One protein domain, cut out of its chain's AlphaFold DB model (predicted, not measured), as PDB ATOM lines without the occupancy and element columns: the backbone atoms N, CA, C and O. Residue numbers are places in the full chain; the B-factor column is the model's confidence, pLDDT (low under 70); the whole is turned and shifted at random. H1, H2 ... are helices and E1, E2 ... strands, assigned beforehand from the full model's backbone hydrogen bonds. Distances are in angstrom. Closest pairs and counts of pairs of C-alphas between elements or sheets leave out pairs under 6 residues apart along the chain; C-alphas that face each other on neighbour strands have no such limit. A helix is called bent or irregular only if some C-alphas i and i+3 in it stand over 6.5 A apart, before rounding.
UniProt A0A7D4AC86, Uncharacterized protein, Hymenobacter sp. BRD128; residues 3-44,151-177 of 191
ATOM      1  N   LEU A   3     296.668 182.788 209.986       89.38
ATOM      2  CA  LEU A   3     296.168 182.389 208.674       89.38
ATOM      3  C   LEU A   3     295.110 183.394 208.198       89.38
ATOM      4  O   LEU A   3     294.187 183.696 208.957       89.38
ATOM      5  N   PHE A   4     295.231 183.915 206.972       85.94
ATOM      6  CA  PHE A   4     294.337 184.956 206.437       85.94
ATOM      7  C   PHE A   4     293.832 184.664 205.016       85.94
ATOM      8  O   PHE A   4     294.514 184.024 204.220       85.94
ATOM      9  N   GLU A   5     292.645 185.175 204.685       77.75
ATOM     10  CA  GLU A   5     292.093 185.177 203.322       77.75
ATOM     11  C   GLU A   5     292.428 186.462 202.562       77.75
ATOM     12  O   GLU A   5     292.623 187.509 203.184       77.75
ATOM     13  N   LYS A   6     292.337 186.389 201.223       74.00
ATOM     14  CA  LYS A   6     292.552 187.465 200.235       74.00
ATOM     15  C   LYS A   6     294.023 187.586 199.824       74.00
ATOM     16  O   LYS A   6     294.915 187.197 200.579       74.00
ATOM     17  N   PRO A   7     294.301 188.126 198.619       69.06
ATOM     18  CA  PRO A   7     295.666 188.333 198.164       69.06
ATOM     19  C   PRO A   7     296.506 189.098 199.182       69.06
ATOM     20  O   PRO A   7     296.043 190.031 199.840       69.06
ATOM     21  N   ASP A   8     297.772 188.704 199.268       75.50
ATOM     22  CA  ASP A   8     298.773 189.457 199.996       75.50
ATOM     23  C   ASP A   8     299.007 190.790 199.267       75.50
ATOM     24  O   ASP A   8     299.693 190.850 198.251       75.50
ATOM     25  N   LEU A   9     298.401 191.857 199.790       77.69
ATOM     26  CA  LEU A   9     298.585 193.233 199.317       77.69
ATOM     27  C   LEU A   9     299.573 194.023 200.194       77.69
ATOM     28  O   LEU A   9     299.551 195.251 200.206       77.69
ATOM     29  N   GLY A  10     300.419 193.325 200.953       79.94
ATOM     30  CA  GLY A  10     301.283 193.914 201.973       79.94
ATOM     31  C   GLY A  10     300.549 194.449 203.211       79.94
ATOM     32  O   GLY A  10     299.428 194.058 203.540       79.94
ATOM     33  N   ILE A  11     301.243 195.339 203.909       84.25
ATOM     34  CA  ILE A  11     300.801 196.109 205.076       84.25
ATOM     35  C   ILE A  11     301.286 197.547 204.877       84.25
ATOM     36  O   ILE A  11     302.259 197.769 204.152       84.25
ATOM     37  N   ASP A  12     300.613 198.522 205.480       86.56
ATOM     38  CA  ASP A  12     300.987 199.931 205.341       86.56
ATOM     39  C   ASP A  12     301.806 200.415 206.553       86.56
ATOM     40  O   ASP A  12     302.003 199.706 207.541       86.56
ATOM     41  N   SER A  13     302.275 201.656 206.475       85.12
ATOM     42  CA  SER A  13     303.088 202.358 207.474       85.12
ATOM     43  C   SER A  13     302.432 202.519 208.851       85.12
ATOM     44  O   SER A  13     303.126 202.802 209.826       85.12
ATOM     45  N   SER A  14     301.111 202.356 208.955       87.19
ATOM     46  CA  SER A  14     300.390 202.402 210.228       87.19
ATOM     47  C   SER A  14     299.170 201.489 210.233       87.19
ATOM     48  O   SER A  14     298.614 201.146 209.185       87.19
ATOM     49  N   GLU A  15     298.715 201.161 211.439       88.75
ATOM     50  CA  GLU A  15     297.473 200.435 211.696       88.75
ATOM     51  C   GLU A  15     296.267 201.074 210.994       88.75
ATOM     52  O   GLU A  15     295.577 200.414 210.213       88.75
ATOM     53  N   ALA A  16     296.050 202.373 211.223       89.44
ATOM     54  CA  ALA A  16     294.889 203.098 210.712       89.44
ATOM     55  C   ALA A  16     294.848 203.113 209.178       89.44
ATOM     56  O   ALA A  16     293.790 202.922 208.572       89.44
ATOM     57  N   ILE A  17     296.003 203.292 208.533       87.38
ATOM     58  CA  ILE A  17     296.086 203.266 207.070       87.38
ATOM     59  C   ILE A  17     295.876 201.837 206.559       87.38
ATOM     60  O   ILE A  17     295.140 201.633 205.591       87.38
ATOM     61  N   THR A  18     296.458 200.843 207.234       85.12
ATOM     62  CA  THR A  18     296.338 199.435 206.850       85.12
ATOM     63  C   THR A  18     294.885 198.976 206.866       85.12
ATOM     64  O   THR A  18     294.413 198.457 205.857       85.12
ATOM     65  N   ILE A  19     294.147 199.191 207.960       86.19
ATOM     66  CA  ILE A  19     292.748 198.747 208.037       86.19
ATOM     67  C   ILE A  19     291.863 199.486 207.028       86.19
ATOM     68  O   ILE A  19     291.019 198.870 206.384       86.19
ATOM     69  N   THR A  20     292.106 200.782 206.814       84.75
ATOM     70  CA  THR A  20     291.317 201.590 205.872       84.75
ATOM     71  C   THR A  20     291.517 201.136 204.427       84.75
ATOM     72  O   THR A  20     290.566 201.091 203.651       84.75
ATOM     73  N   ARG A  21     292.755 200.800 204.043       83.00
ATOM     74  CA  ARG A  21     293.092 200.445 202.655       83.00
ATOM     75  C   ARG A  21     292.943 198.960 202.356       83.00
ATOM     76  O   ARG A  21     292.557 198.602 201.247       83.00
ATOM     77  N   LEU A  22     293.311 198.109 203.308       83.81
ATOM     78  CA  LEU A  22     293.503 196.671 203.111       83.81
ATOM     79  C   LEU A  22     292.510 195.821 203.922       83.81
ATOM     80  O   LEU A  22     292.532 194.591 203.822       83.81
ATOM     81  N   GLY A  23     291.639 196.462 204.706       84.56
ATOM     82  CA  GLY A  23     290.616 195.806 205.513       84.56
ATOM     83  C   GLY A  23     291.191 194.891 206.592       84.56
ATOM     84  O   GLY A  23     292.346 195.007 207.010       84.56
ATOM     85  N   GLU A  24     290.373 193.935 207.024       84.69
ATOM     86  CA  GLU A  24     290.685 193.004 208.110       84.69
ATOM     87  C   GLU A  24     291.883 192.100 207.780       84.69
ATOM     88  O   GLU A  24     292.706 191.819 208.650       84.69
ATOM     89  N   SER A  25     292.021 191.685 206.514       82.25
ATOM     90  CA  SER A  25     293.138 190.852 206.049       82.25
ATOM     91  C   SER A  25     294.477 191.583 206.119       82.25
ATOM     92  O   SER A  25     295.481 190.990 206.501       82.25
ATOM     93  N   GLY A  26     294.514 192.876 205.781       85.62
ATOM     94  CA  GLY A  26     295.724 193.677 205.967       85.62
ATOM     95  C   GLY A  26     296.000 193.940 207.442       85.62
ATOM     96  O   GLY A  26     297.137 193.822 207.896       85.62
ATOM     97  N   TYR A  27     294.952 194.237 208.212       88.19
ATOM     98  CA  TYR A  27     295.089 194.557 209.627       88.19
ATOM     99  C   TYR A  27     295.636 193.381 210.450       88.19
ATOM    100  O   TYR A  27     296.581 193.562 211.218       88.19
ATOM    101  N   VAL A  28     295.142 192.153 210.240       88.19
ATOM    102  CA  VAL A  28     295.657 190.989 210.984       88.19
ATOM    103  C   VAL A  28     297.139 190.729 210.699       88.19
ATOM    104  O   VAL A  28     297.881 190.291 211.575       88.19
ATOM    105  N   ARG A  29     297.598 191.039 209.484       89.88
ATOM    106  CA  ARG A  29     299.003 190.894 209.097       89.88
ATOM    107  C   ARG A  29     299.881 191.973 209.703       89.88
ATOM    108  O   ARG A  29     300.997 191.670 210.116       89.88
ATOM    109  N   TYR A  30     299.374 193.201 209.784       89.75
ATOM    110  CA  TYR A  30     300.044 194.274 210.510       89.75
ATOM    111  C   TYR A  30     300.261 193.860 211.969       89.75
ATOM    112  O   TYR A  30     301.392 193.893 212.449       89.75
ATOM    113  N   LEU A  31     299.224 193.345 212.640       91.06
ATOM    114  CA  LEU A  31     299.349 192.817 214.003       91.06
ATOM    115  C   LEU A  31     300.333 191.643 214.087       91.06
ATOM    116  O   LEU A  31     301.169 191.610 214.989       91.06
ATOM    117  N   ALA A  32     300.282 190.699 213.142       91.19
ATOM    118  CA  ALA A  32     301.220 189.580 213.104       91.19
ATOM    119  C   ALA A  32     302.676 190.072 213.055       91.19
ATOM    120  O   ALA A  32     303.501 189.609 213.841       91.19
ATOM    121  N   GLN A  33     302.974 191.064 212.209       91.00
ATOM    122  CA  GLN A  33     304.308 191.656 212.118       91.00
ATOM    123  C   GLN A  33     304.722 192.345 213.427       91.00
ATOM    124  O   GLN A  33     305.824 192.094 213.913       91.00
ATOM    125  N   GLN A  34     303.848 193.171 214.017       91.81
ATOM    126  CA  GLN A  34     304.131 193.879 215.276       91.81
ATOM    127  C   GLN A  34     304.461 192.917 216.428       91.81
ATOM    128  O   GLN A  34     305.288 193.224 217.282       91.81
ATOM    129  N   HIS A  35     303.847 191.733 216.432       90.88
ATOM    130  CA  HIS A  35     304.047 190.715 217.463       90.88
ATOM    131  C   HIS A  35     305.059 189.620 217.083       90.88
ATOM    132  O   HIS A  35     305.183 188.632 217.806       90.88
ATOM    133  N   GLY A  36     305.778 189.760 215.963       90.00
ATOM    134  CA  GLY A  36     306.757 188.764 215.508       90.00
ATOM    135  C   GLY A  36     306.146 187.402 215.145       90.00
ATOM    136  O   GLY A  36     306.837 186.384 215.168       90.00
ATOM    137  N   ALA A  37     304.851 187.360 214.829       91.31
ATOM    138  CA  ALA A  37     304.153 186.162 214.389       91.31
ATOM    139  C   ALA A  37     304.240 186.000 212.864       91.31
ATOM    140  O   ALA A  37     304.153 186.962 212.102       91.31
ATOM    141  N   LYS A  38     304.353 184.751 212.404       91.44
ATOM    142  CA  LYS A  38     304.236 184.418 210.979       91.44
ATOM    143  C   LYS A  38     302.798 184.618 210.496       91.44
ATOM    144  O   LYS A  38     301.863 184.304 211.237       91.44
ATOM    145  N   ALA A  39     302.647 185.070 209.254       90.44
ATOM    146  CA  ALA A  39     301.366 185.158 208.565       90.44
ATOM    147  C   ALA A  39     301.415 184.385 207.241       90.44
ATOM    148  O   ALA A  39     302.335 184.582 206.449       90.44
ATOM    149  N   GLU A  40     300.419 183.537 206.997       89.31
ATOM    150  CA  GLU A  40     300.299 182.721 205.788       89.31
ATOM    151  C   GLU A  40     298.903 182.840 205.176       89.31
ATOM    152  O   GLU A  40     297.896 183.015 205.868       89.31
ATOM    153  N   ARG A  41     298.848 182.735 203.849       87.44
ATOM    154  CA  ARG A  41     297.604 182.839 203.097       87.44
ATOM    155  C   ARG A  41     296.840 181.511 203.099       87.44
ATOM    156  O   ARG A  41     297.424 180.446 202.887       87.44
ATOM    157  N   LEU A  42     295.530 181.588 203.304       84.75
ATOM    158  CA  LEU A  42     294.607 180.451 203.285       84.75
ATOM    159  C   LEU A  42     294.190 180.069 201.866       84.75
ATOM    160  O   LEU A  42     294.140 178.886 201.527       84.75
ATOM    161  N   ASP A  43     293.883 181.064 201.032       81.75
ATOM    162  CA  ASP A  43     293.360 180.835 199.692       81.75
ATOM    163  C   ASP A  43     294.464 180.465 198.696       81.75
ATOM    164  O   ASP A  43     295.533 181.080 198.643       81.75
ATOM    165  N   ASP A  44     294.164 179.495 197.839       88.06
ATOM    166  CA  ASP A  44     295.027 179.045 196.746       88.06
ATOM    167  C   ASP A  44     294.196 178.929 195.456       88.06
ATOM    168  O   ASP A  44     293.707 177.851 195.127       88.06
ATOM    169  N   ALA A 151     287.395 174.344 203.025       87.12
ATOM    170  CA  ALA A 151     287.236 173.831 204.384       87.12
ATOM    171  C   ALA A 151     288.235 172.701 204.695       87.12
ATOM    172  O   ALA A 151     288.872 172.712 205.751       87.12
ATOM    173  N   GLN A 152     288.421 171.760 203.765       89.06
ATOM    174  CA  GLN A 152     289.398 170.682 203.919       89.06
ATOM    175  C   GLN A 152     290.830 171.224 204.005       89.06
ATOM    176  O   GLN A 152     291.591 170.822 204.888       89.06
ATOM    177  N   ARG A 153     291.194 172.153 203.116       89.00
ATOM    178  CA  ARG A 153     292.526 172.765 203.103       89.00
ATOM    179  C   ARG A 153     292.805 173.550 204.386       89.00
ATOM    180  O   ARG A 153     293.875 173.389 204.970       89.00
ATOM    181  N   LEU A 154     291.833 174.332 204.859       88.94
ATOM    182  CA  LEU A 154     291.929 175.053 206.127       88.94
ATOM    183  C   LEU A 154     292.197 174.086 207.288       88.94
ATOM    184  O   LEU A 154     293.121 174.307 208.070       88.94
ATOM    185  N   ALA A 155     291.433 172.994 207.379       89.75
ATOM    186  CA  ALA A 155     291.624 171.990 208.422       89.75
ATOM    187  C   ALA A 155     293.033 171.375 208.378       89.75
ATOM    188  O   ALA A 155     293.662 171.212 209.423       89.75
ATOM    189  N   GLN A 156     293.559 171.088 207.182       90.94
ATOM    190  CA  GLN A 156     294.921 170.575 207.002       90.94
ATOM    191  C   GLN A 156     295.991 171.584 207.439       90.94
ATOM    192  O   GLN A 156     296.907 171.210 208.169       90.94
ATOM    193  N   GLN A 157     295.870 172.856 207.044       90.69
ATOM    194  CA  GLN A 157     296.823 173.906 207.429       90.69
ATOM    195  C   GLN A 157     296.824 174.138 208.944       90.69
ATOM    196  O   GLN A 157     297.886 174.191 209.565       90.69
ATOM    197  N   VAL A 158     295.642 174.219 209.561       91.62
ATOM    198  CA  VAL A 158     295.516 174.365 211.019       91.62
ATOM    199  C   VAL A 158     296.103 173.150 211.736       91.62
ATOM    200  O   VAL A 158     296.856 173.324 212.696       91.62
ATOM    201  N   ALA A 159     295.810 171.929 211.275       92.31
ATOM    202  CA  ALA A 159     296.351 170.710 211.868       92.31
ATOM    203  C   ALA A 159     297.882 170.662 211.783       92.31
ATOM    204  O   ALA A 159     298.523 170.380 212.792       92.31
ATOM    205  N   ALA A 160     298.468 170.997 210.628       93.12
ATOM    206  CA  ALA A 160     299.917 171.013 210.434       93.12
ATOM    207  C   ALA A 160     300.617 171.991 211.395       93.12
ATOM    208  O   ALA A 160     301.554 171.609 212.097       93.12
ATOM    209  N   HIS A 161     300.116 173.226 211.499       93.25
ATOM    210  CA  HIS A 161     300.674 174.233 212.411       93.25
ATOM    211  C   HIS A 161     300.476 173.863 213.884       93.25
ATOM    212  O   HIS A 161     301.388 174.024 214.695       93.25
ATOM    213  N   THR A 162     299.325 173.290 214.237       93.25
ATOM    214  CA  THR A 162     299.062 172.823 215.610       93.25
ATOM    215  C   THR A 162     299.972 171.651 215.990       93.25
ATOM    216  O   THR A 162     300.501 171.618 217.099       93.25
ATOM    217  N   GLN A 163     300.205 170.702 215.076       95.12
ATOM    218  CA  GLN A 163     301.132 169.579 215.276       95.12
ATOM    219  C   GLN A 163     302.585 170.041 215.427       95.12
ATOM    220  O   GLN A 163     303.347 169.421 216.166       95.12
ATOM    221  N   ALA A 164     302.955 171.156 214.794       94.56
ATOM    222  CA  ALA A 164     304.244 171.816 214.988       94.56
ATOM    223  C   ALA A 164     304.349 172.592 216.322       94.56
ATOM    224  O   ALA A 164     305.372 173.220 216.590       94.56
ATOM    225  N   GLY A 165     303.311 172.559 217.167       94.31
ATOM    226  CA  GLY A 165     303.265 173.254 218.454       94.31
ATOM    227  C   GLY A 165     302.910 174.738 218.354       94.31
ATOM    228  O   GLY A 165     303.004 175.459 219.351       94.31
ATOM    229  N   GLU A 166     302.501 175.224 217.178       93.50
ATOM    230  CA  GLU A 166     302.105 176.618 217.015       93.50
ATOM    231  C   GLU A 166     300.702 176.886 217.583       93.50
ATOM    232  O   GLU A 166     299.772 176.093 217.440       93.50
ATOM    233  N   ARG A 167     300.516 178.075 218.171       92.12
ATOM    234  CA  ARG A 167     299.179 178.644 218.389       92.12
ATOM    235  C   ARG A 167     298.717 179.308 217.092       92.12
ATOM    236  O   ARG A 167     299.454 180.118 216.517       92.12
ATOM    237  N   VAL A 168     297.514 178.960 216.634       91.81
ATOM    238  CA  VAL A 168     296.977 179.382 215.334       91.81
ATOM    239  C   VAL A 168     295.793 180.328 215.527       91.81
ATOM    240  O   VAL A 168     294.819 179.976 216.188       91.81
ATOM    241  N   LEU A 169     295.870 181.514 214.924       89.69
ATOM    242  CA  LEU A 169     294.736 182.418 214.724       89.69
ATOM    243  C   LEU A 169     294.313 182.347 213.254       89.69
ATOM    244  O   LEU A 169     295.158 182.467 212.371       89.69
ATOM    245  N   VAL A 170     293.018 182.178 212.993       87.81
ATOM    246  CA  VAL A 170     292.465 182.115 211.634       87.81
ATOM    247  C   VAL A 170     291.509 183.284 211.428       87.81
ATOM    248  O   VAL A 170     290.588 183.473 212.221       87.81
ATOM    249  N   VAL A 171     291.715 184.054 210.360       84.69
ATOM    250  CA  VAL A 171     290.846 185.166 209.956       84.69
ATOM    251  C   VAL A 171     290.263 184.869 208.581       84.69
ATOM    252  O   VAL A 171     290.976 184.866 207.578       84.69
ATOM    253  N   LEU A 172     288.952 184.626 208.552       82.06
ATOM    254  CA  LEU A 172     288.194 184.272 207.355       82.06
ATOM    255  C   LEU A 172     286.876 185.045 207.267       82.06
ATOM    256  O   LEU A 172     286.312 185.462 208.281       82.06
ATOM    257  N   ALA A 173     286.366 185.213 206.049       74.38
ATOM    258  CA  ALA A 173     285.035 185.751 205.821       74.38
ATOM    259  C   ALA A 173     283.949 184.765 206.306       74.38
ATOM    260  O   ALA A 173     284.126 183.549 206.194       74.38
ATOM    261  N   PRO A 174     282.775 185.251 206.757       67.69
ATOM    262  CA  PRO A 174     281.688 184.390 207.236       67.69
ATOM    263  C   PRO A 174     281.243 183.320 206.231       67.69
ATOM    264  O   PRO A 174     280.820 182.238 206.622       67.69
ATOM    265  N   SER A 175     281.379 183.595 204.930       63.75
ATOM    266  CA  SER A 175     281.050 182.674 203.833       63.75
ATOM    267  C   SER A 175     281.896 181.396 203.789       63.75
ATOM    268  O   SER A 175     281.549 180.468 203.054       63.75
ATOM    269  N   HIS A 176     283.009 181.365 204.523       63.47
ATOM    270  CA  HIS A 176     283.938 180.238 204.597       63.47
ATOM    271  C   HIS A 176     283.771 179.393 205.858       63.47
ATOM    272  O   HIS A 176     284.361 178.317 205.952       63.47
ATOM    273  N   LEU A 177     282.946 179.836 206.810       61.81
ATOM    274  CA  LEU A 177     282.560 178.981 207.920       61.81
ATOM    275  C   LEU A 177     281.651 177.865 207.382       61.81
ATOM    276  O   LEU A 177     280.758 178.143 206.572       61.81
TER     277      LEU A 177
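AT A GLANCE: This is residues 3 to 44 and 151 to 177 of the 191 residues of an uncharacterized protein of Hymenobacter sp. BRD128 (UniProt A0A7D4AC86). A helix folded back on itself, H1, lies at one end of the long axis and a single straight helix, H2, at the other, with two short strands, E1 and E2, in the space between them. The first printed residues, Leu 3 and Phe 4, run between E1 and E2, and residues 160 to 165, at the far end of H2 and just past it, stick out. The printed part has 69 residues with two named helices and two named strands, in the order H1, E1, H2, E2, and the class is mostly helix. It is compact, with a radius of gyration of the C-alphas of 12.4 A and spans of 34 by 27 by 17 A.

HOW THE PARTS SIT: H1, residues 15 to 34, has a kink of 149 degrees near residue 22, and it is irregular, with C-alphas 21 and 24 9.5 A apart. Its closest C-alphas to E1, residues 39 to 41, are those of Arg 29 and Ala 39, 6.2 A apart. To E2, residues 169 to 171, its closest are those of Ser 25 and Val 171, 7.3 A apart. E1 and E2 are near each other, with 5 pairs of C-alphas within 10 A, but each pairs with no named strand. H2, residues 151 to 163, is apart from H1 and E1, and only just apart from E2, at 8.4 A. Every O i to N i+4 pair is within hydrogen-bond range in H2, and 13 of 16 are in H1.

IN THESE COORDINATES: H1 begins at C-alpha 15 (297.473, 200.435, 211.696) and measures 10.0 A from first to last C-alpha. H2 measures 18.2 A. E1 measures 7.0 A, and E2, 6.7 A, ends at C-alpha 171 (290.846, 185.166, 209.956).

THE WHOLE: The C-alphas farthest apart, those of Ile 17 and Gln 163, are 35.0 A apart. Residues 45 to 150 are not printed, and C-alphas 44 and 151 are 12.1 A apart across the cut. The links H1 to E1 and H2 to E2 are tight. Residue 7 and residues 174 to 177 have pLDDT under 70.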